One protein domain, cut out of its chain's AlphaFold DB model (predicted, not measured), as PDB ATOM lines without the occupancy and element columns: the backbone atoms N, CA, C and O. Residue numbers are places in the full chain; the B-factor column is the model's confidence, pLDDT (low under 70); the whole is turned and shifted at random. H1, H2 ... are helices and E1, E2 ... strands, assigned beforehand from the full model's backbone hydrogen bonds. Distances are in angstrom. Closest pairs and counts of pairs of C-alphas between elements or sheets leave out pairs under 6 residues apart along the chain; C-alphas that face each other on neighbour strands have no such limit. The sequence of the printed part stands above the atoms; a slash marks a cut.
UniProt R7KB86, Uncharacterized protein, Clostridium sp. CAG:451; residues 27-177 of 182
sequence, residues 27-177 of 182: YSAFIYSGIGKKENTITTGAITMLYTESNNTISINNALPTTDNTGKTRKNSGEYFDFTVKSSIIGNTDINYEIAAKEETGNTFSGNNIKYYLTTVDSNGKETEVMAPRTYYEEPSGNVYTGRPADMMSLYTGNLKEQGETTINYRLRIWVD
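AT A GLANCE: This is residues 27 to 177 of the 182 residues of an uncharacterized protein of Clostridium sp. CAG:451 (UniProt R7KB86). A twisted, six-stranded sheet forms a long wall, and a smaller sheet of E4 and E7 covers part of one face of it, making a partial sandwich with its strands nearly aligned. The short helix H1 sits beside the E8 and E5 region of the large sheet. The printed part has 151 residues, with the elements in the order E1, E2, H1, E3, E4, E5, E6, E7, E8; the large sheet runs E1, E2, E3, E8, E5, E6, and both sheets are antiparallel. The class is mostly strand, though under half of the residues are in named elements. The whole is compact, with a radius of gyration of the C-alphas of 15.9 A and spans of 49 by 36 by 26 A.

IN THESE COORDINATES: E1, residues 40 to 44, begins at C-alpha 40 (170.252, 188.109, 197.534), and E2 is residues 47 to 53. H1 is residues 68 to 71. E3 is residues 80 to 89, 29.3 A long, and E4 is residues 95 to 101. E5, residues 114 to 121, is 22.1 A long. E6, residues 127 to 135, bends by 67 degrees at residue 130. E7, residues 153 to 160, is 21.0 A long. E8, residues 164 to 176, is the longest strand at 39.8 A and ends at C-alpha 176 (191.519, 198.806, 215.172).

HOW THE PARTS SIT: In the large sheet the edge strand E1 forms a hairpin with E2, with N 42 and O 49 at 2.9 A. E2 and E3 have N 50 and O 86 at 2.9 A. E3 and E8 have N 85 and O 168 at 2.8 A, and E8 and E5 have N 173 and O 117 at 2.8 A. E5 and the other edge strand, E6, form a hairpin, with N 120 and O 128 at 2.9 A. H1 is on this sheet at a height over the sheet of 8.4 A, and only just over none of its strands: 2 of its C-alphas fall on E8 and 2 on E5. It is too short for an O i to N i+4 pair; its one O i to N i+3 pair is within range. In the small sheet E4 and E7 have N 97 and O 158 at 3.0 A. The two sheets make a sandwich, two sheets face to face, with the parts that face each other 7.5 A centre to centre; the closest C-alphas of E6 and E7, Met 131 and Leu 155, are 6.6 A apart. E1 and E4 are apart.

THE WHOLE: The C-alphas farthest apart, those of Leu 64 and Gly 91, are 49.4 A apart. The printed part has no cut. The links E2 to H1, E4 to E5 and E6 to E7 are long. The mean pLDDT of the printed part is 77.5, and residues 27 to 59, 61 to 62 and 77 to 78 are under 70.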
ATOM      1  N   TYR A  27     161.931 200.987 192.047       36.53
ATOM      2  CA  TYR A  27     161.092 199.920 192.617       36.53
ATOM      3  C   TYR A  27     161.097 198.539 191.935       36.53
ATOM      4  O   TYR A  27     160.118 198.091 191.347       36.53
ATOM      5  N   SER A  28     162.132 197.766 192.248       30.22
ATOM      6  CA  SER A  28     161.945 196.493 192.964       30.22
ATOM      7  C   SER A  28     162.888 196.521 194.177       30.22
ATOM      8  O   SER A  28     164.095 196.384 194.065       30.22
ATOM      9  N   ALA A  29     162.428 197.014 195.329       31.55
ATOM     10  CA  ALA A  29     161.796 196.176 196.345       31.55
ATOM     11  C   ALA A  29     162.605 194.893 196.585       31.55
ATOM     12  O   ALA A  29     162.306 193.892 195.959       31.55
ATOM     13  N   PHE A  30     163.650 194.975 197.416       32.62
ATOM     14  CA  PHE A  30     163.944 194.100 198.564       32.62
ATOM     15  C   PHE A  30     165.206 194.648 199.254       32.62
ATOM     16  O   PHE A  30     166.318 194.217 198.974       32.62
ATOM     17  N   ILE A  31     165.046 195.606 200.175       31.88
ATOM     18  CA  ILE A  31     166.039 195.765 201.245       31.88
ATOM     19  C   ILE A  31     165.741 194.632 202.225       31.88
ATOM     20  O   ILE A  31     164.763 194.693 202.967       31.88
ATOM     21  N   TYR A  32     166.531 193.564 202.174       35.53
ATOM     22  CA  TYR A  32     166.530 192.534 203.207       35.53
ATOM     23  C   TYR A  32     167.880 192.558 203.923       35.53
ATOM     24  O   TYR A  32     168.866 192.016 203.434       35.53
ATOM     25  N   SER A  33     167.911 193.194 205.095       38.16
ATOM     26  CA  SER A  33     169.024 193.177 206.052       38.16
ATOM     27  C   SER A  33     168.846 192.025 207.054       38.16
ATOM     28  O   SER A  33     168.699 192.246 208.255       38.16
ATOM     29  N   GLY A  34     168.741 190.786 206.569       32.56
ATOM     30  CA  GLY A  34     168.560 189.625 207.440       32.56
ATOM     31  C   GLY A  34     169.740 188.665 207.390       32.56
ATOM     32  O   GLY A  34     170.138 188.208 206.322       32.56
ATOM     33  N   ILE A  35     170.251 188.343 208.576       29.56
ATOM     34  CA  ILE A  35     171.385 187.453 208.832       29.56
ATOM     35  C   ILE A  35     171.084 186.045 208.285       29.56
ATOM     36  O   ILE A  35     170.131 185.394 208.716       29.56
ATOM     37  N   GLY A  36     171.908 185.559 207.349       33.22
ATOM     38  CA  GLY A  36     171.889 184.175 206.865       33.22
ATOM     39  C   GLY A  36     172.541 184.014 205.489       33.22
ATOM     40  O   GLY A  36     172.454 184.913 204.661       33.22
ATOM     41  N   LYS A  37     173.165 182.852 205.226       42.69
ATOM     42  CA  LYS A  37     173.682 182.479 203.894       42.69
ATOM     43  C   LYS A  37     172.520 182.386 202.902       42.69
ATOM     44  O   LYS A  37     171.914 181.326 202.750       42.69
ATOM     45  N   LYS A  38     172.183 183.497 202.261       49.16
ATOM     46  CA  LYS A  38     171.113 183.584 201.273       49.16
ATOM     47  C   LYS A  38     171.622 184.415 200.107       49.16
ATOM     48  O   LYS A  38     172.091 185.527 200.306       49.16
ATOM     49  N   GLU A  39     171.549 183.860 198.900       52.47
ATOM     50  CA  GLU A  39     171.792 184.631 197.683       52.47
ATOM     51  C   GLU A  39     170.721 185.719 197.589       52.47
ATOM     52  O   GLU A  39     169.526 185.434 197.462       52.47
ATOM     53  N   ASN A  40     171.142 186.975 197.707       50.56
ATOM     54  CA  ASN A  40     170.252 188.109 197.534       50.56
ATOM     55  C   ASN A  40     170.252 188.469 196.050       50.56
ATOM     56  O   ASN A  40     171.304 188.739 195.471       50.56
ATOM     57  N   THR A  41     169.071 188.404 195.437       50.19
ATOM     58  CA  THR A  41     168.886 188.629 194.002       50.19
ATOM     59  C   THR A  41     168.085 189.904 193.790       50.19
ATOM     60  O   THR A  41     166.953 190.000 194.262       50.19
ATOM     61  N   ILE A  42     168.644 190.860 193.051       55.38
ATOM     62  CA  ILE A  42     167.904 192.011 192.530       55.38
ATOM     63  C   ILE A  42     167.727 191.784 191.032       55.38
ATOM     64  O   ILE A  42     168.706 191.794 190.286       55.38
ATOM     65  N   THR A  43     166.487 191.562 190.591       54.75
ATOM     66  CA  THR A  43     166.154 191.373 189.174       54.75
ATOM     67  C   THR A  43     165.297 192.531 188.681       54.75
ATOM     68  O   THR A  43     164.222 192.803 189.223       54.75
ATOM     69  N   THR A  44     165.752 193.189 187.618       56.25
ATOM     70  CA  THR A  44     165.010 194.239 186.914       56.25
ATOM     71  C   THR A  44     165.009 193.939 185.420       56.25
ATOM     72  O   THR A  44     165.953 194.289 184.713       56.25
ATOM     73  N   GLY A  45     163.958 193.280 184.922       61.69
ATOM     74  CA  GLY A  45     163.775 192.990 183.493       61.69
ATOM     75  C   GLY A  45     164.935 192.202 182.864       61.69
ATOM     76  O   GLY A  45     164.913 190.977 182.863       61.69
ATOM     77  N   ALA A  46     165.921 192.921 182.318       60.12
ATOM     78  CA  ALA A  46     167.087 192.402 181.596       60.12
ATOM     79  C   ALA A  46     168.379 192.298 182.439       60.12
ATOM     80  O   ALA A  46     169.436 191.959 181.904       60.12
ATOM     81  N   ILE A  47     168.304 192.625 183.732       55.50
ATOM     82  CA  ILE A  47     169.439 192.678 184.657       55.50
ATOM     83  C   ILE A  47     169.161 191.802 185.874       55.50
ATOM     84  O   ILE A  47     168.085 191.896 186.470       55.50
ATOM     85  N   THR A  48     170.154 191.011 186.280       57.84
ATOM     86  CA  THR A  48     170.177 190.341 187.587       57.84
ATOM     87  C   THR A  48     171.475 190.663 188.313       57.84
ATOM     88  O   THR A  48     172.536 190.501 187.722       57.84
ATOM     89  N   MET A  49     171.397 191.080 189.579       57.56
ATOM     90  CA  MET A  49     172.540 191.160 190.489       57.56
ATOM     91  C   MET A  49     172.395 190.144 191.615       57.56
ATOM     92  O   MET A  49     171.354 190.089 192.269       57.56
ATOM     93  N   LEU A  50     173.450 189.364 191.839       55.16
ATOM     94  CA  LEU A  50     173.544 188.384 192.915       55.16
ATOM     95  C   LEU A  50     174.699 188.762 193.820       55.16
ATOM     96  O   LEU A  50     175.797 189.046 193.339       55.16
ATOM     97  N   TYR A  51     174.479 188.675 195.123       56.31
ATOM     98  CA  TYR A  51     175.588 188.653 196.058       56.31
ATOM     99  C   TYR A  51     175.436 187.540 197.082       56.31
ATOM    100  O   TYR A  51     174.333 187.199 197.521       56.31
ATOM    101  N   THR A  52     176.571 186.931 197.415       44.84
ATOM    102  CA  THR A  52     176.664 185.872 198.416       44.84
ATOM    103  C   THR A  52     177.471 186.397 199.584       44.84
ATOM    104  O   THR A  52     178.662 186.672 199.451       44.84
ATOM    105  N   GLU A  53     176.817 186.496 200.731       48.41
ATOM    106  CA  GLU A  53     177.455 186.748 202.013       48.41
ATOM    107  C   GLU A  53     177.529 185.411 202.778       48.41
ATOM    108  O   GLU A  53     176.562 184.643 202.852       48.41
ATOM    109  N   SER A  54     178.699 185.090 203.344       48.78
ATOM    110  CA  SER A  54     178.711 184.320 204.605       48.78
ATOM    111  C   SER A  54     178.141 185.217 205.722       48.78
ATOM    112  O   SER A  54     177.860 186.358 205.398       48.78
ATOM    113  N   ASN A  55     177.900 184.754 206.967       49.34
ATOM    114  CA  ASN A  55     177.286 185.572 208.046       49.34
ATOM    115  C   ASN A  55     177.571 187.074 207.851       49.34
ATOM    116  O   ASN A  55     178.742 187.438 207.910       49.34
ATOM    117  N   ASN A  56     176.546 187.880 207.530       53.62
ATOM    118  CA  ASN A  56     176.635 189.244 206.957       53.62
ATOM    119  C   ASN A  56     177.231 190.293 207.924       53.62
ATOM    120  O   ASN A  56     176.930 191.479 207.869       53.62
ATOM    121  N   THR A  57     178.031 189.830 208.872       56.94
ATOM    122  CA  THR A  57     178.647 190.545 209.968       56.94
ATOM    123  C   THR A  57     180.129 190.201 209.950       56.94
ATOM    124  O   THR A  57     180.507 189.044 210.157       56.94
ATOM    125  N   ILE A  58     180.978 191.203 209.746       65.31
ATOM    126  CA  ILE A  58     182.391 191.095 210.098       65.31
ATOM    127  C   ILE A  58     182.538 191.533 211.558       65.31
ATOM    128  O   ILE A  58     182.086 192.608 211.942       65.31
ATOM    129  N   SER A  59     183.115 190.676 212.398       64.12
ATOM    130  CA  SER A  59     183.275 190.949 213.828       64.12
ATOM    131  C   SER A  59     184.745 190.939 214.200       64.12
ATOM    132  O   SER A  59     185.459 189.982 213.913       64.12
ATOM    133  N   ILE A  60     185.175 191.982 214.901       70.06
ATOM    134  CA  ILE A  60     186.490 192.044 215.524       70.06
ATOM    135  C   ILE A  60     186.310 191.844 217.026       70.06
ATOM    136  O   ILE A  60     185.573 192.585 217.667       70.06
ATOM    137  N   ASN A  61     187.031 190.881 217.596       66.62
ATOM    138  CA  ASN A  61     187.058 190.638 219.036       66.62
ATOM    139  C   ASN A  61     188.488 190.763 219.555       66.62
ATOM    140  O   ASN A  61     189.406 190.222 218.941       66.62
ATOM    141  N   ASN A  62     188.668 191.442 220.694       67.50
ATOM    142  CA  ASN A  62     189.959 191.588 221.381       67.50
ATOM    143  C   ASN A  62     191.115 192.036 220.464       67.50
ATOM    144  O   ASN A  62     192.257 191.616 220.653       67.50
ATOM    145  N   ALA A  63     190.834 192.849 219.441       75.50
ATOM    146  CA  ALA A  63     191.880 193.295 218.535       75.50
ATOM    147  C   ALA A  63     192.753 194.366 219.170       75.50
ATOM    148  O   ALA A  63     192.273 195.301 219.809       75.50
ATOM    149  N   LEU A  64     194.047 194.235 218.911       81.06
ATOM    150  CA  LEU A  64     195.036 195.238 219.256       81.06
ATOM    151  C   LEU A  64     195.068 196.337 218.179       81.06
ATOM    152  O   LEU A  64     194.902 196.015 216.992       81.06
ATOM    153  N   PRO A  65     195.327 197.600 218.567       89.19
ATOM    154  CA  PRO A  65     195.665 198.676 217.637       89.19
ATOM    155  C   PRO A  65     196.723 198.222 216.632       89.19
ATOM    156  O   PRO A  65     197.679 197.530 216.988       89.19
ATOM    157  N   THR A  66     196.514 198.523 215.352       89.06
ATOM    158  CA  THR A  66     197.292 197.939 214.256       89.06
ATOM    159  C   THR A  66     197.536 198.954 213.146       89.06
ATOM    160  O   THR A  66     196.640 199.705 212.770       89.06
ATOM    161  N   THR A  67     198.745 198.932 212.581       94.69
ATOM    162  CA  THR A  67     199.129 199.777 211.442       94.69
ATOM    163  C   THR A  67     198.442 199.338 210.153       94.69
ATOM    164  O   THR A  67     198.187 198.147 209.953       94.69
ATOM    165  N   ASP A  68     198.246 200.262 209.213       96.00
ATOM    166  CA  ASP A  68     197.646 199.941 207.912       96.00
ATOM    167  C   ASP A  68     198.425 198.852 207.153       96.00
ATOM    168  O   ASP A  68     197.827 197.946 206.576       96.00
ATOM    169  N   ASN A  69     199.761 198.865 207.212       96.06
ATOM    170  CA  ASN A  69     200.594 197.841 206.566       96.06
ATOM    171  C   ASN A  69     200.282 196.425 207.074       96.06
ATOM    172  O   ASN A  69     200.229 195.470 206.294       96.06
ATOM    173  N   THR A  70     200.052 196.288 208.378       93.62
ATOM    174  CA  THR A  70     199.708 195.001 208.990       93.62
ATOM    175  C   THR A  70     198.240 194.663 208.725       93.62
ATOM    176  O   THR A  70     197.929 193.552 208.302       93.62
ATOM    177  N   GLY A  71     197.333 195.629 208.896       92.31
ATOM    178  CA  GLY A  71     195.894 195.461 208.685       92.31
ATOM    179  C   GLY A  71     195.538 195.003 207.268       92.31
ATOM    180  O   GLY A  71     194.787 194.043 207.099       92.31
ATOM    181  N   LYS A  72     196.164 195.597 206.242       95.31
ATOM    182  CA  LYS A  72     195.959 195.249 204.822       95.31
ATOM    183  C   LYS A  72     196.317 193.802 204.476       95.31
ATOM    184  O   LYS A  72     195.818 193.279 203.482       95.31
ATOM    185  N   THR A  73     197.188 193.159 205.255       92.88
ATOM    186  CA  THR A  73     197.734 191.826 204.942       92.88
ATOM    187  C   THR A  73     197.141 190.699 205.784       92.88
ATOM    188  O   THR A  73     197.481 189.535 205.561       92.88
ATOM    189  N   ARG A  74     196.213 191.014 206.697       85.69
ATOM    190  CA  ARG A  74     195.500 190.041 207.533       85.69
ATOM    191  C   ARG A  74     194.753 188.991 206.706       85.69
ATOM    192  O   ARG A  74     194.160 189.298 205.669       85.69
ATOM    193  N   LYS A  75     194.824 187.735 207.145       83.81
ATOM    194  CA  LYS A  75     194.292 186.552 206.437       83.81
ATOM    195  C   LYS A  75     193.759 185.483 207.392       83.81
ATOM    196  O   LYS A  75     193.397 184.399 206.934       83.81
ATOM    197  N   ASN A  76     193.715 185.744 208.697       76.06
ATOM    198  CA  ASN A  76     193.115 184.804 209.629       76.06
ATOM    199  C   ASN A  76     191.590 184.896 209.540       76.06
ATOM    200  O   ASN A  76     191.022 185.921 209.152       76.06
ATOM    201  N   SER A  77     190.916 183.804 209.892       67.94
ATOM    202  CA  SER A  77     189.455 183.779 209.947       67.94
ATOM    203  C   SER A  77     188.942 184.870 210.895       67.94
ATOM    204  O   SER A  77     189.471 185.031 211.992       67.94
ATOM    205  N   GLY A  78     187.938 185.631 210.455       66.19
ATOM    206  CA  GLY A  78     187.365 186.750 211.211       66.19
ATOM    207  C   GLY A  78     188.065 188.099 211.008       66.19
ATOM    208  O   GLY A  78     187.488 189.123 211.350       66.19
ATOM    209  N   GLU A  79     189.259 188.143 210.408       73.25
ATOM    210  CA  GLU A  79     189.948 189.414 210.107       73.25
ATOM    211  C   GLU A  79     189.544 190.021 208.755       73.25
ATOM    212  O   GLU A  79     189.844 191.181 208.466       73.25
ATOM    213  N   TYR A  80     188.901 189.221 207.907       82.94
ATOM    214  CA  TYR A  80     188.426 189.623 206.594       82.94
ATOM    215  C   TYR A  80     187.087 188.962 206.274       82.94
ATOM    216  O   TYR A  80     186.734 187.920 206.831       82.94
ATOM    217  N   PHE A  81     186.364 189.583 205.352       81.06
ATOM    218  CA  PHE A  81     185.079 189.139 204.852       81.06
ATOM    219  C   PHE A  81     185.118 189.116 203.328       81.06
ATOM    220  O   PHE A  81     185.282 190.157 202.688       81.06
ATOM    221  N   ASP A  82     184.987 187.916 202.770       83.75
ATOM    222  CA  ASP A  82     184.901 187.716 201.329       83.75
ATOM    223  C   ASP A  82     183.440 187.681 200.896       83.75
ATOM    224  O   ASP A  82     182.618 186.971 201.485       83.75
ATOM    225  N   PHE A  83     183.140 188.416 199.833       79.94
ATOM    226  CA  PHE A  83     181.839 188.408 199.184       79.94
ATOM    227  C   PHE A  83     182.008 188.527 197.676       79.94
ATOM    228  O   PHE A  83     183.027 188.993 197.162       79.94
ATOM    229  N   THR A  84     180.990 188.094 196.949       81.12
ATOM    230  CA  THR A  84     180.994 188.110 195.489       81.12
ATOM    231  C   THR A  84     179.829 188.944 195.000       81.12
ATOM    232  O   THR A  84     178.710 188.744 195.461       81.12
ATOM    233  N   VAL A  85     180.085 189.830 194.041       80.75
ATOM    234  CA  VAL A  85     179.063 190.515 193.247       80.75
ATOM    235  C   VAL A  85     179.031 189.851 191.878       80.75
ATOM    236  O   VAL A  85     180.057 189.772 191.202       80.75
ATOM    237  N   LYS A  86     177.868 189.357 191.460       80.69
ATOM    238  CA  LYS A  86     177.658 188.828 190.111       80.69
ATOM    239  C   LYS A  86     176.593 189.639 189.397       80.69
ATOM    240  O   LYS A  86     175.629 190.064 190.033       80.69
ATOM    241  N   SER A  87     176.736 189.788 188.087       80.75
ATOM    242  CA  SER A  87     175.692 190.340 187.233       80.75
ATOM    243  C   SER A  87     175.462 189.501 185.993       80.75
ATOM    244  O   SER A  87     176.413 188.965 185.439       80.75
ATOM    245  N   SER A  88     174.221 189.492 185.520       83.75
ATOM    246  CA  SER A  88     173.849 189.017 184.189       83.75
ATOM    247  C   SER A  88     173.172 190.162 183.443       83.75
ATOM    248  O   SER A  88     172.107 190.623 183.871       83.75
ATOM    249  N   ILE A  89     173.814 190.668 182.385       80.38
ATOM    250  CA  ILE A  89     173.328 191.808 181.591       80.38
ATOM    251  C   ILE A  89     172.964 191.338 180.185       80.38
ATOM    252  O   ILE A  89     173.815 190.859 179.433       80.38
ATOM    253  N   ILE A  90     171.702 191.538 179.801       79.31
ATOM    254  CA  ILE A  90     171.215 191.310 178.437       79.31
ATOM    255  C   ILE A  90     170.878 192.660 177.790       79.31
ATOM    256  O   ILE A  90     170.050 193.413 178.295       79.31
ATOM    257  N   GLY A  91     171.482 192.959 176.634       77.88
ATOM    258  CA  GLY A  91     171.306 194.238 175.932       77.88
ATOM    259  C   GLY A  91     172.399 195.261 176.261       77.88
ATOM    260  O   GLY A  91     173.475 194.899 176.717       77.88
ATOM    261  N   ASN A  92     172.171 196.541 175.960       73.00
ATOM    262  CA  ASN A  92     173.168 197.606 176.141       73.00
ATOM    263  C   ASN A  92     172.785 198.500 177.326       73.00
ATOM    264  O   ASN A  92     172.343 199.636 177.139       73.00
ATOM    265  N   THR A  93     172.860 197.942 178.532       76.44
ATOM    266  CA  THR A  93     172.493 198.621 179.780       76.44
ATOM    267  C   THR A  93     173.626 198.516 180.784       76.44
ATOM    268  O   THR A  93     174.274 197.478 180.882       76.44
ATOM    269  N   ASP A  94     173.813 199.586 181.549       79.00
ATOM    270  CA  ASP A  94     174.810 199.665 182.604       79.00
ATOM    271  C   ASP A  94     174.138 199.506 183.971       79.00
ATOM    272  O   ASP A  94     173.076 200.081 184.229       79.00
ATOM    273  N   ILE A  95     174.787 198.779 184.874       77.62
ATOM    274  CA  ILE A  95     174.395 198.661 186.276       77.62
ATOM    275  C   ILE A  95     175.394 199.437 187.115       77.62
ATOM    276  O   ILE A  95     176.561 199.062 187.224       77.62
ATOM    277  N   ASN A  96     174.926 200.499 187.757       81.69
ATOM    278  CA  ASN A  96     175.697 201.162 188.797       81.69
ATOM    279  C   ASN A  96     175.347 200.527 190.136       81.69
ATOM    280  O   ASN A  96     174.176 200.270 190.414       81.69
ATOM    281  N   TYR A  97     176.355 200.276 190.958       81.69
ATOM    282  CA  TYR A  97     176.165 199.723 192.291       81.69
ATOM    283  C   TYR A  97     177.116 200.373 193.281       81.69
ATOM    284  O   TYR A  97     178.138 200.956 192.913       81.69
ATOM    285  N   GLU A  98     176.767 200.263 194.554       83.81
ATOM    286  CA  GLU A  98     177.570 200.775 195.648       83.81
ATOM    287  C   GLU A  98     177.671 199.722 196.742       83.81
ATOM    288  O   GLU A  98     176.671 199.144 197.161       83.81
ATOM    289  N   ILE A  99     178.899 199.469 197.183       86.81
ATOM    290  CA  ILE A  99     179.196 198.664 198.359       86.81
ATOM    291  C   ILE A  99     179.212 199.638 199.531       86.81
ATOM    292  O   ILE A  99     180.008 200.581 199.548       86.81
ATOM    293  N   ALA A 100     178.327 199.414 200.494       87.19
ATOM    294  CA  ALA A 100     178.195 200.243 201.680       87.19
ATOM    295  C   ALA A 100     178.296 199.392 202.947       87.19
ATOM    296  O   ALA A 100     177.970 198.206 202.931       87.19
ATOM    297  N   ALA A 101     178.737 200.007 204.038       83.69
ATOM    298  CA  ALA A 101     178.774 199.391 205.356       83.69
ATOM    299  C   ALA A 101     178.026 200.260 206.365       83.69
ATOM    300  O   ALA A 101     178.029 201.489 206.267       83.69
ATOM    301  N   LYS A 102     177.406 199.611 207.348       84.25
ATOM    302  CA  LYS A 102     176.795 200.267 208.498       84.25
ATOM    303  C   LYS A 102     177.277 199.580 209.766       84.25
ATOM    304  O   LYS A 102     177.387 198.357 209.812       84.25
ATOM    305  N   GLU A 103     177.585 200.379 210.769       79.69
ATOM    306  CA  GLU A 103     177.895 199.898 212.099       79.69
ATOM    307  C   GLU A 103     176.624 199.322 212.744       79.69
ATOM    308  O   GLU A 103     175.585 199.980 212.810       79.69
ATOM    309  N   GLU A 104     176.707 198.078 213.216       75.94
ATOM    310  CA  GLU A 104     175.617 197.437 213.954       75.94
ATOM    311  C   GLU A 104     175.436 198.059 215.346       75.94
ATOM    312  O   GLU A 104     176.393 198.440 216.023       75.94
ATOM    313  N   THR A 105     174.192 198.126 215.822       73.44
ATOM    314  CA  THR A 105     173.908 198.621 217.174       73.44
ATOM    315  C   THR A 105     174.385 197.631 218.238       73.44
ATOM    316  O   THR A 105     174.124 196.436 218.128       73.44
ATOM    317  N   GLY A 106     174.995 198.131 219.317       70.94
ATOM    318  CA  GLY A 106     175.416 197.312 220.463       70.94
ATOM    319  C   GLY A 106     176.906 196.959 220.502       70.94
ATOM    320  O   GLY A 106     177.316 196.174 221.355       70.94
ATOM    321  N   ASN A 107     177.723 197.548 219.624       70.75
ATOM    322  CA  ASN A 107     179.175 197.395 219.676       70.75
ATOM    323  C   ASN A 107     179.771 198.018 220.945       70.75
ATOM    324  O   ASN A 107     179.359 199.084 221.400       70.75
ATOM    325  N   THR A 108     180.799 197.368 221.489       73.31
ATOM    326  CA  THR A 108     181.591 197.880 222.622       73.31
ATOM    327  C   THR A 108     182.756 198.768 222.181       73.31
ATOM    328  O   THR A 108     183.466 199.316 223.019       73.31
ATOM    329  N   PHE A 109     182.972 198.886 220.870       72.06
ATOM    330  CA  PHE A 109     183.973 199.732 220.230       72.06
ATOM    331  C   PHE A 109     183.258 200.688 219.286       72.06
ATOM    332  O   PHE A 109     182.438 200.241 218.492       72.06
ATOM    333  N   SER A 110     183.595 201.976 219.339       80.69
ATOM    334  CA  SER A 110     183.105 202.921 218.336       80.69
ATOM    335  C   SER A 110     183.728 202.612 216.978       80.69
ATOM    336  O   SER A 110     184.955 202.478 216.882       80.69
ATOM    337  N   GLY A 111     182.904 202.594 215.926       78.31
ATOM    338  CA  GLY A 111     183.358 202.494 214.542       78.31
ATOM    339  C   GLY A 111     184.447 203.509 214.181       78.31
ATOM    340  O   GLY A 111     185.342 203.183 213.407       78.31
ATOM    341  N   ASN A 112     184.475 204.688 214.812       85.31
ATOM    342  CA  ASN A 112     185.478 205.736 214.565       85.31
ATOM    343  C   ASN A 112     186.927 205.314 214.879       85.31
ATOM    344  O   ASN A 112     187.860 206.019 214.508       85.31
ATOM    345  N   ASN A 113     187.129 204.174 215.543       87.81
ATOM    346  CA  ASN A 113     188.448 203.592 215.801       87.81
ATOM    347  C   ASN A 113     188.769 202.418 214.867       87.81
ATOM    348  O   ASN A 113     189.770 201.734 215.060       87.81
ATOM    349  N   ILE A 114     187.911 202.144 213.884       88.50
ATOM    350  CA  ILE A 114     188.013 201.004 212.982       88.50
ATOM    351  C   ILE A 114     188.364 201.497 211.581       88.50
ATOM    352  O   ILE A 114     187.673 202.335 210.997       88.50
ATOM    353  N   LYS A 115     189.441 200.952 211.023       92.75
ATOM    354  CA  LYS A 115     189.809 201.102 209.616       92.75
ATOM    355  C   LYS A 115     189.080 200.070 208.772       92.75
ATOM    356  O   LYS A 115     188.974 198.916 209.174       92.75
ATOM    357  N   TYR A 116     188.652 200.481 207.586       92.56
ATOM    358  CA  TYR A 116     188.087 199.645 206.536       92.56
ATOM    359  C   TYR A 116     189.008 199.676 205.324       92.56
ATOM    360  O   TYR A 116     189.560 200.721 204.983       92.56
ATOM    361  N   TYR A 117     189.142 198.540 204.651       95.69
ATOM    362  CA  TYR A 117     189.958 198.388 203.451       95.69
ATOM    363  C   TYR A 117     189.328 197.364 202.519       95.69
ATOM    364  O   TYR A 117     189.004 196.258 202.953       95.69
ATOM    365  N   LEU A 118     189.165 197.728 201.247       95.75
ATOM    366  CA  LEU A 118     188.475 196.896 200.269       95.75
ATOM    367  C   LEU A 118     189.374 196.616 199.068       95.75
ATOM    368  O   LEU A 118     189.947 197.529 198.461       95.75
ATOM    369  N   THR A 119     189.450 195.342 198.700       97.12
ATOM    370  CA  THR A 119     190.136 194.872 197.496       97.12
ATOM    371  C   THR A 119     189.202 194.055 196.622       97.12
ATOM    372  O   THR A 119     188.258 193.438 197.114       97.12
ATOM    373  N   THR A 120     189.481 194.025 195.321       96.75
ATOM    374  CA  THR A 120     189.030 192.932 194.458       96.75
ATOM    375  C   THR A 120     190.030 191.786 194.514       96.75
ATOM    376  O   THR A 120     191.222 192.011 194.733       96.75
ATOM    377  N   VAL A 121     189.555 190.560 194.306       95.62
ATOM    378  CA  VAL A 121     190.363 189.337 194.335       95.62
ATOM    379  C   VAL A 121     190.203 188.593 193.011       95.62
ATOM    380  O   VAL A 121     189.088 188.244 192.618       95.62
ATOM    381  N   ASP A 122     191.309 188.356 192.308       95.00
ATOM    382  CA  ASP A 122     191.296 187.584 191.064       95.00
ATOM    383  C   ASP A 122     191.283 186.063 191.313       95.00
ATOM    384  O   ASP A 122     191.359 185.583 192.447       95.00
ATOM    385  N   SER A 123     191.202 185.275 190.237       92.12
ATOM    386  CA  SER A 123     191.184 183.807 190.307       92.12
ATOM    387  C   SER A 123     192.461 183.187 190.887       92.12
ATOM    388  O   SER A 123     192.436 182.033 191.307       92.12
ATOM    389  N   ASN A 124     193.572 183.926 190.908       94.25
ATOM    390  CA  ASN A 124     194.846 183.501 191.489       94.25
ATOM    391  C   ASN A 124     195.001 183.976 192.944       94.25
ATOM    392  O   ASN A 124     196.054 183.777 193.552       94.25
ATOM    393  N   GLY A 125     193.979 184.631 193.506       91.50
ATOM    394  CA  GLY A 125     194.018 185.218 194.840       91.50
ATOM    395  C   GLY A 125     194.825 186.515 194.923       91.50
ATOM    396  O   GLY A 125     195.130 186.963 196.031       91.50
ATOM    397  N   LYS A 126     195.198 187.121 193.787       95.38
ATOM    398  CA  LYS A 126     195.850 188.432 193.770       95.38
ATOM    399  C   LYS A 126     194.812 189.497 194.085       95.38
ATOM    400  O   LYS A 126     193.734 189.538 193.494       95.38
ATOM    401  N   GLU A 127     195.184 190.388 194.991       97.06
ATOM    402  CA  GLU A 127     194.323 191.472 195.432       97.06
ATOM    403  C   GLU A 127     194.677 192.788 194.736       97.06
ATOM    404  O   GLU A 127     195.856 193.118 194.588       97.06
ATOM    405  N   THR A 128     193.657 193.545 194.335       97.81
ATOM    406  CA  THR A 128     193.801 194.914 193.819       97.81
ATOM    407  C   THR A 128     193.012 195.868 194.703       97.81
ATOM    408  O   THR A 128     191.832 195.644 194.961       97.81
ATOM    409  N   GLU A 129     193.664 196.920 195.191       97.81
ATOM    410  CA  GLU A 129     193.026 197.946 196.020       97.81
ATOM    411  C   GLU A 129     191.937 198.681 195.232       97.81
ATOM    412  O   GLU A 129     192.190 199.188 194.139       97.81
ATOM    413  N   VAL A 130     190.733 198.739 195.804       97.06
ATOM    414  CA  VAL A 130     189.616 199.550 195.285       97.06
ATOM    415  C   VAL A 130     189.156 200.617 196.276       97.06
ATOM    416  O   VAL A 130     188.486 201.568 195.883       97.06
ATOM    417  N   MET A 131     189.557 200.490 197.542       96.19
ATOM    418  CA  MET A 131     189.438 201.526 198.559       96.19
ATOM    419  C   MET A 131     190.662 201.458 199.473       96.19
ATOM    420  O   MET A 131     190.881 200.440 200.131       96.19
ATOM    421  N   ALA A 132     191.444 202.538 199.527       97.38
ATOM    422  CA  ALA A 132     192.530 202.682 200.493       97.38
ATOM    423  C   ALA A 132     191.997 202.613 201.942       97.38
ATOM    424  O   ALA A 132     190.815 202.895 202.162       97.38
ATOM    425  N   PRO A 133     192.836 202.261 202.937       96.88
ATOM    426  CA  PRO A 133     192.417 202.250 204.332       96.88
ATOM    427  C   PRO A 133     191.762 203.567 204.748       96.88
ATOM    428  O   PRO A 133     192.351 204.641 204.612       96.88
ATOM    429  N   ARG A 134     190.538 203.486 205.268       95.06
ATOM    430  CA  ARG A 134     189.797 204.652 205.754       95.06
ATOM    431  C   ARG A 134     189.125 204.328 207.072       95.06
ATOM    432  O   ARG A 134     188.572 203.246 207.238       95.06
ATOM    433  N   THR A 135     189.175 205.267 208.008       93.75
ATOM    434  CA  THR A 135     188.402 205.174 209.249       93.75
ATOM    435  C   THR A 135     186.911 205.160 208.924       93.75
ATOM    436  O   THR A 135     186.486 205.803 207.958       93.75
ATOM    437  N   TYR A 136     186.129 204.416 209.706       90.25
ATOM    438  CA  TYR A 136     184.679 204.417 209.581       90.25
ATOM    439  C   TYR A 136     184.133 205.844 209.612       90.25
ATOM    440  O   TYR A 136     184.518 206.662 210.447       90.25
ATOM    441  N   TYR A 137     183.245 206.128 208.670       91.38
ATOM    442  CA  TYR A 137     182.542 207.394 208.574       91.38
ATOM    443  C   TYR A 137     181.242 207.159 207.822       91.38
ATOM    444  O   TYR A 137     181.254 206.594 206.726       91.38
ATOM    445  N   GLU A 138     180.132 207.586 208.409       91.50
ATOM    446  CA  GLU A 138     178.828 207.535 207.762       91.50
ATOM    447  C   GLU A 138     178.612 208.781 206.916       91.50
ATOM    448  O   GLU A 138     178.755 209.906 207.393       91.50
ATOM    449  N   GLU A 139     178.224 208.574 205.661       89.25
ATOM    450  CA  GLU A 139     177.810 209.667 204.798       89.25
ATOM    451  C   GLU A 139     176.423 210.159 205.258       89.25
ATOM    452  O   GLU A 139     175.461 209.381 205.196       89.25
ATOM    453  N   PRO A 140     176.266 211.434 205.673       91.31
ATOM    454  CA  PRO A 140     174.995 211.947 206.201       91.31
ATOM    455  C   PRO A 140     173.867 211.949 205.165       91.31
ATOM    456  O   PRO A 140     172.687 212.014 205.496       91.31
ATOM    457  N   SER A 141     174.225 211.931 203.882       88.62
ATOM    458  CA  SER A 141     173.290 211.861 202.772       88.62
ATOM    459  C   SER A 141     173.348 210.496 202.096       88.62
ATOM    460  O   SER A 141     174.404 209.871 201.939       88.62
ATOM    461  N   GLY A 142     172.177 210.037 201.658       84.06
ATOM    462  CA  GLY A 142     172.075 208.897 200.759       84.06
ATOM    463  C   GLY A 142     172.572 209.238 199.356       84.06
ATOM    464  O   GLY A 142     172.615 210.402 198.953       84.06
ATOM    465  N   ASN A 143     172.910 208.207 198.590       79.75
ATOM    466  CA  ASN A 143     173.243 208.324 197.181       79.75
ATOM    467  C   ASN A 143     172.031 207.926 196.334       79.75
ATOM    468  O   ASN A 143     171.725 206.750 196.163       79.75
ATOM    469  N   VAL A 144     171.343 208.921 195.773       77.62
ATOM    470  CA  VAL A 144     170.155 208.702 194.930       77.62
ATOM    471  C   VAL A 144     170.461 207.965 193.625       77.62
ATOM    472  O   VAL A 144     169.559 207.369 193.047       77.62
ATOM    473  N   TYR A 145     171.711 208.004 193.155       77.31
ATOM    474  CA  TYR A 145     172.112 207.369 191.900       77.31
ATOM    475  C   TYR A 145     172.296 205.856 192.051       77.31
ATOM    476  O   TYR A 145     171.935 205.095 191.160       77.31
ATOM    477  N   THR A 146     172.844 205.419 193.184       77.81
ATOM    478  CA  THR A 146     173.116 204.001 193.478       77.81
ATOM    479  C   THR A 146     172.070 203.382 194.405       77.81
ATOM    480  O   THR A 146     172.009 202.164 194.542       77.81
ATOM    481  N   GLY A 147     171.254 204.211 195.059       77.50
ATOM    482  CA  GLY A 147     170.266 203.798 196.049       77.50
ATOM    483  C   GLY A 147     170.815 203.636 197.468       77.50
ATOM    484  O   GLY A 147     170.053 203.212 198.337       77.50
ATOM    485  N   ARG A 148     172.089 203.970 197.744       85.38
ATOM    486  CA  ARG A 148     172.638 203.905 199.112       85.38
ATOM    487  C   ARG A 148     171.817 204.808 200.053       85.38
ATOM    488  O   ARG A 148     171.711 206.006 199.783       85.38
ATOM    489  N   PRO A 149     171.276 204.296 201.171       80.38
ATOM    490  CA  PRO A 149     170.637 205.119 202.199       80.38
ATOM    491  C   PRO A 149     171.593 206.123 202.859       80.38
ATOM    492  O   PRO A 149     172.815 205.988 202.784       80.38
ATOM    493  N   ALA A 150     171.028 207.130 203.526       82.19
ATOM    494  CA  ALA A 150     171.785 207.983 204.442       82.19
ATOM    495  C   ALA A 150     172.333 207.171 205.629       82.19
ATOM    496  O   ALA A 150     171.861 206.062 205.899       82.19
ATOM    497  N   ASP A 151     173.312 207.739 206.329       88.06
ATOM    498  CA  ASP A 151     173.894 207.172 207.548       88.06
ATOM    499  C   ASP A 151     174.537 205.795 207.296       88.06
ATOM    500  O   ASP A 151     174.361 204.830 208.043       88.06
ATOM    501  N   MET A 152     175.230 205.679 206.161       84.88
ATOM    502  CA  MET A 152     176.002 204.502 205.767       84.88
ATOM    503  C   MET A 152     177.348 204.936 205.197       84.88
ATOM    504  O   MET A 152     177.437 205.925 204.467       84.88
ATOM    505  N   MET A 153     178.397 204.174 205.485       88.56
ATOM    506  CA  MET A 153     179.714 204.376 204.895       88.56
ATOM    507  C   MET A 153     179.717 203.882 203.449       88.56
ATOM    508  O   MET A 153     179.421 202.718 203.190       88.56
ATOM    509  N   SER A 154     180.113 204.737 202.506       90.94
ATOM    510  CA  SER A 154     180.393 204.319 201.128       90.94
ATOM    511  C   SER A 154     181.782 203.689 201.041       90.94
ATOM    512  O   SER A 154     182.767 204.360 201.356       90.94
ATOM    513  N   LEU A 155     181.881 202.421 200.637       90.31
ATOM    514  CA  LEU A 155     183.165 201.732 200.469       90.31
ATOM    515  C   LEU A 155     183.655 201.786 199.022       90.31
ATOM    516  O   LEU A 155     184.839 201.994 198.772       90.31
ATOM    517  N   TYR A 156     182.755 201.576 198.062       91.88
ATOM    518  CA  TYR A 156     183.110 201.543 196.646       91.88
ATOM    519  C   TYR A 156     181.885 201.736 195.761       91.88
ATOM    520  O   TYR A 156     180.846 201.128 195.999       91.88
ATOM    521  N   THR A 157     182.033 202.517 194.693       88.56
ATOM    522  CA  THR A 157     181.046 202.625 193.614       88.56
ATOM    523  C   THR A 157     181.567 201.922 192.371       88.56
ATOM    524  O   THR A 157     182.658 202.245 191.894       88.56
ATOM    525  N   GLY A 158     180.782 201.001 191.824       86.88
ATOM    526  CA  GLY A 158     181.126 200.253 190.623       86.88
ATOM    527  C   GLY A 158     180.123 200.451 189.492       86.88
ATOM    528  O   GLY A 158     178.998 200.912 189.689       86.88
ATOM    529  N   ASN A 159     180.552 200.076 188.290       86.62
ATOM    530  CA  ASN A 159     179.745 200.099 187.076       86.62
ATOM    531  C   ASN A 159     179.966 198.786 186.309       86.62
ATOM    532  O   ASN A 159     181.104 198.446 185.985       86.62
ATOM    533  N   LEU A 160     178.888 198.046 186.053       84.62
ATOM    534  CA  LEU A 160     178.880 196.808 185.275       84.62
ATOM    535  C   LEU A 160     178.201 197.100 183.942       84.62
ATOM    536  O   LEU A 160     177.031 197.463 183.910       84.62
ATOM    537  N   LYS A 161     178.949 196.956 182.857       83.25
ATOM    538  CA  LYS A 161     178.501 197.255 181.486       83.25
ATOM    539  C   LYS A 161     178.776 196.116 180.508       83.25
ATOM    540  O   LYS A 161     178.467 196.210 179.324       83.25
ATOM    541  N   GLU A 162     179.449 195.069 180.980       86.44
ATOM    542  CA  GLU A 162     179.797 193.918 180.161       86.44
ATOM    543  C   GLU A 162     178.552 193.063 179.939       86.44
ATOM    544  O   GLU A 162     177.836 192.735 180.881       86.44
ATOM    545  N   GLN A 163     178.281 192.720 178.679       85.06
ATOM    546  CA  GLN A 163     177.190 191.810 178.350       85.06
ATOM    547  C   GLN A 163     177.502 190.392 178.826       85.06
ATOM    548  O   GLN A 163     178.637 189.925 178.718       85.06
ATOM    549  N   GLY A 164     176.461 189.683 179.255       85.69
ATOM    550  CA  GLY A 164     176.577 188.336 179.798       85.69
ATOM    551  C   GLY A 164     176.890 188.334 181.291       85.69
ATOM    552  O   GLY A 164     176.485 189.237 182.023       85.69
ATOM    553  N   GLU A 165     177.556 187.270 181.736       88.81
ATOM    554  CA  GLU A 165     177.856 187.035 183.146       88.81
ATOM    555  C   GLU A 165     179.154 187.734 183.561       88.81
ATOM    556  O   GLU A 165     180.226 187.454 183.022       88.81
ATOM    557  N   THR A 166     179.077 188.573 184.589       87.94
ATOM    558  CA  THR A 166     180.236 189.147 185.279       87.94
ATOM    559  C   THR A 166     180.269 188.622 186.706       87.94
ATOM    560  O   THR A 166     179.239 188.483 187.362       87.94
ATOM    561  N   THR A 167     181.461 188.326 187.214       89.12
ATOM    562  CA  THR A 167     181.684 187.945 188.612       89.12
ATOM    563  C   THR A 167     182.876 188.720 189.144       89.12
ATOM    564  O   THR A 167     183.964 188.650 188.580       89.12
ATOM    565  N   ILE A 168     182.674 189.437 190.246       89.88
ATOM    566  CA  ILE A 168     183.710 190.200 190.934       89.88
ATOM    567  C   ILE A 168     183.760 189.723 192.379       89.88
ATOM    568  O   ILE A 168     182.764 189.782 193.100       89.88
ATOM    569  N   ASN A 169     184.926 189.246 192.801       92.06
ATOM    570  CA  ASN A 169     185.157 188.878 194.190       92.06
ATOM    571  C   ASN A 169     185.781 190.055 194.920       92.06
ATOM    572  O   ASN A 169     186.722 190.673 194.419       92.06
ATOM    573  N   TYR A 170     185.271 190.323 196.111       91.62
ATOM    574  CA  TYR A 170     185.737 191.362 197.003       91.62
ATOM    575  C   TYR A 170     186.211 190.762 198.315       91.62
ATOM    576  O   TYR A 170     185.671 189.760 198.783       91.62
ATOM    577  N   ARG A 171     187.189 191.429 198.924       91.69
ATOM    578  CA  ARG A 171     187.639 191.157 200.282       91.69
ATOM    579  C   ARG A 171     187.645 192.446 201.083       91.69
ATOM    580  O   ARG A 171     188.432 193.354 200.815       91.69
ATOM    581  N   LEU A 172     186.774 192.507 202.082       90.44
ATOM    582  CA  LEU A 172     186.756 193.567 203.076       90.44
ATOM    583  C   LEU A 172     187.640 193.166 204.255       90.44
ATOM    584  O   LEU A 172     187.524 192.062 204.779       90.44
ATOM    585  N   ARG A 173     188.500 194.074 204.702       90.94
ATOM    586  CA  ARG A 173     189.236 193.954 205.961       90.94
ATOM    587  C   ARG A 173     188.889 195.097 206.880       90.94
ATOM    588  O   ARG A 173     188.740 196.230 206.420       90.94
ATOM    589  N   ILE A 174     188.853 194.780 208.169       89.00
ATOM    590  CA  ILE A 174     188.754 195.780 209.221       89.00
ATOM    591  C   ILE A 174     189.780 195.537 210.329       89.00
ATOM    592  O   ILE A 174     190.155 194.399 210.620       89.00
ATOM    593  N   TRP A 175     190.269 196.612 210.944       89.88
ATOM    594  CA  TRP A 175     191.162 196.555 212.107       89.88
ATOM    595  C   TRP A 175     191.006 197.791 212.989       89.88
ATOM    596  O   TRP A 175     190.527 198.826 212.538       89.88
ATOM    597  N   VAL A 176     191.429 197.671 214.248       89.69
ATOM    598  CA  VAL A 176     191.519 198.806 215.172       89.69
ATOM    599  C   VAL A 176     192.701 199.680 214.759       89.69
ATOM    600  O   VAL A 176     193.810 199.169 214.588       89.69
ATOM    601  N   ASP A 177     192.453 200.974 214.584       90.06
ATOM    602  CA  ASP A 177     193.448 201.983 214.222       90.06
ATOM    603  C   ASP A 177     194.579 202.030 215.263       90.06
ATOM    604  O   ASP A 177     194.334 201.922 216.463       90.06
TER     605      ASP A 177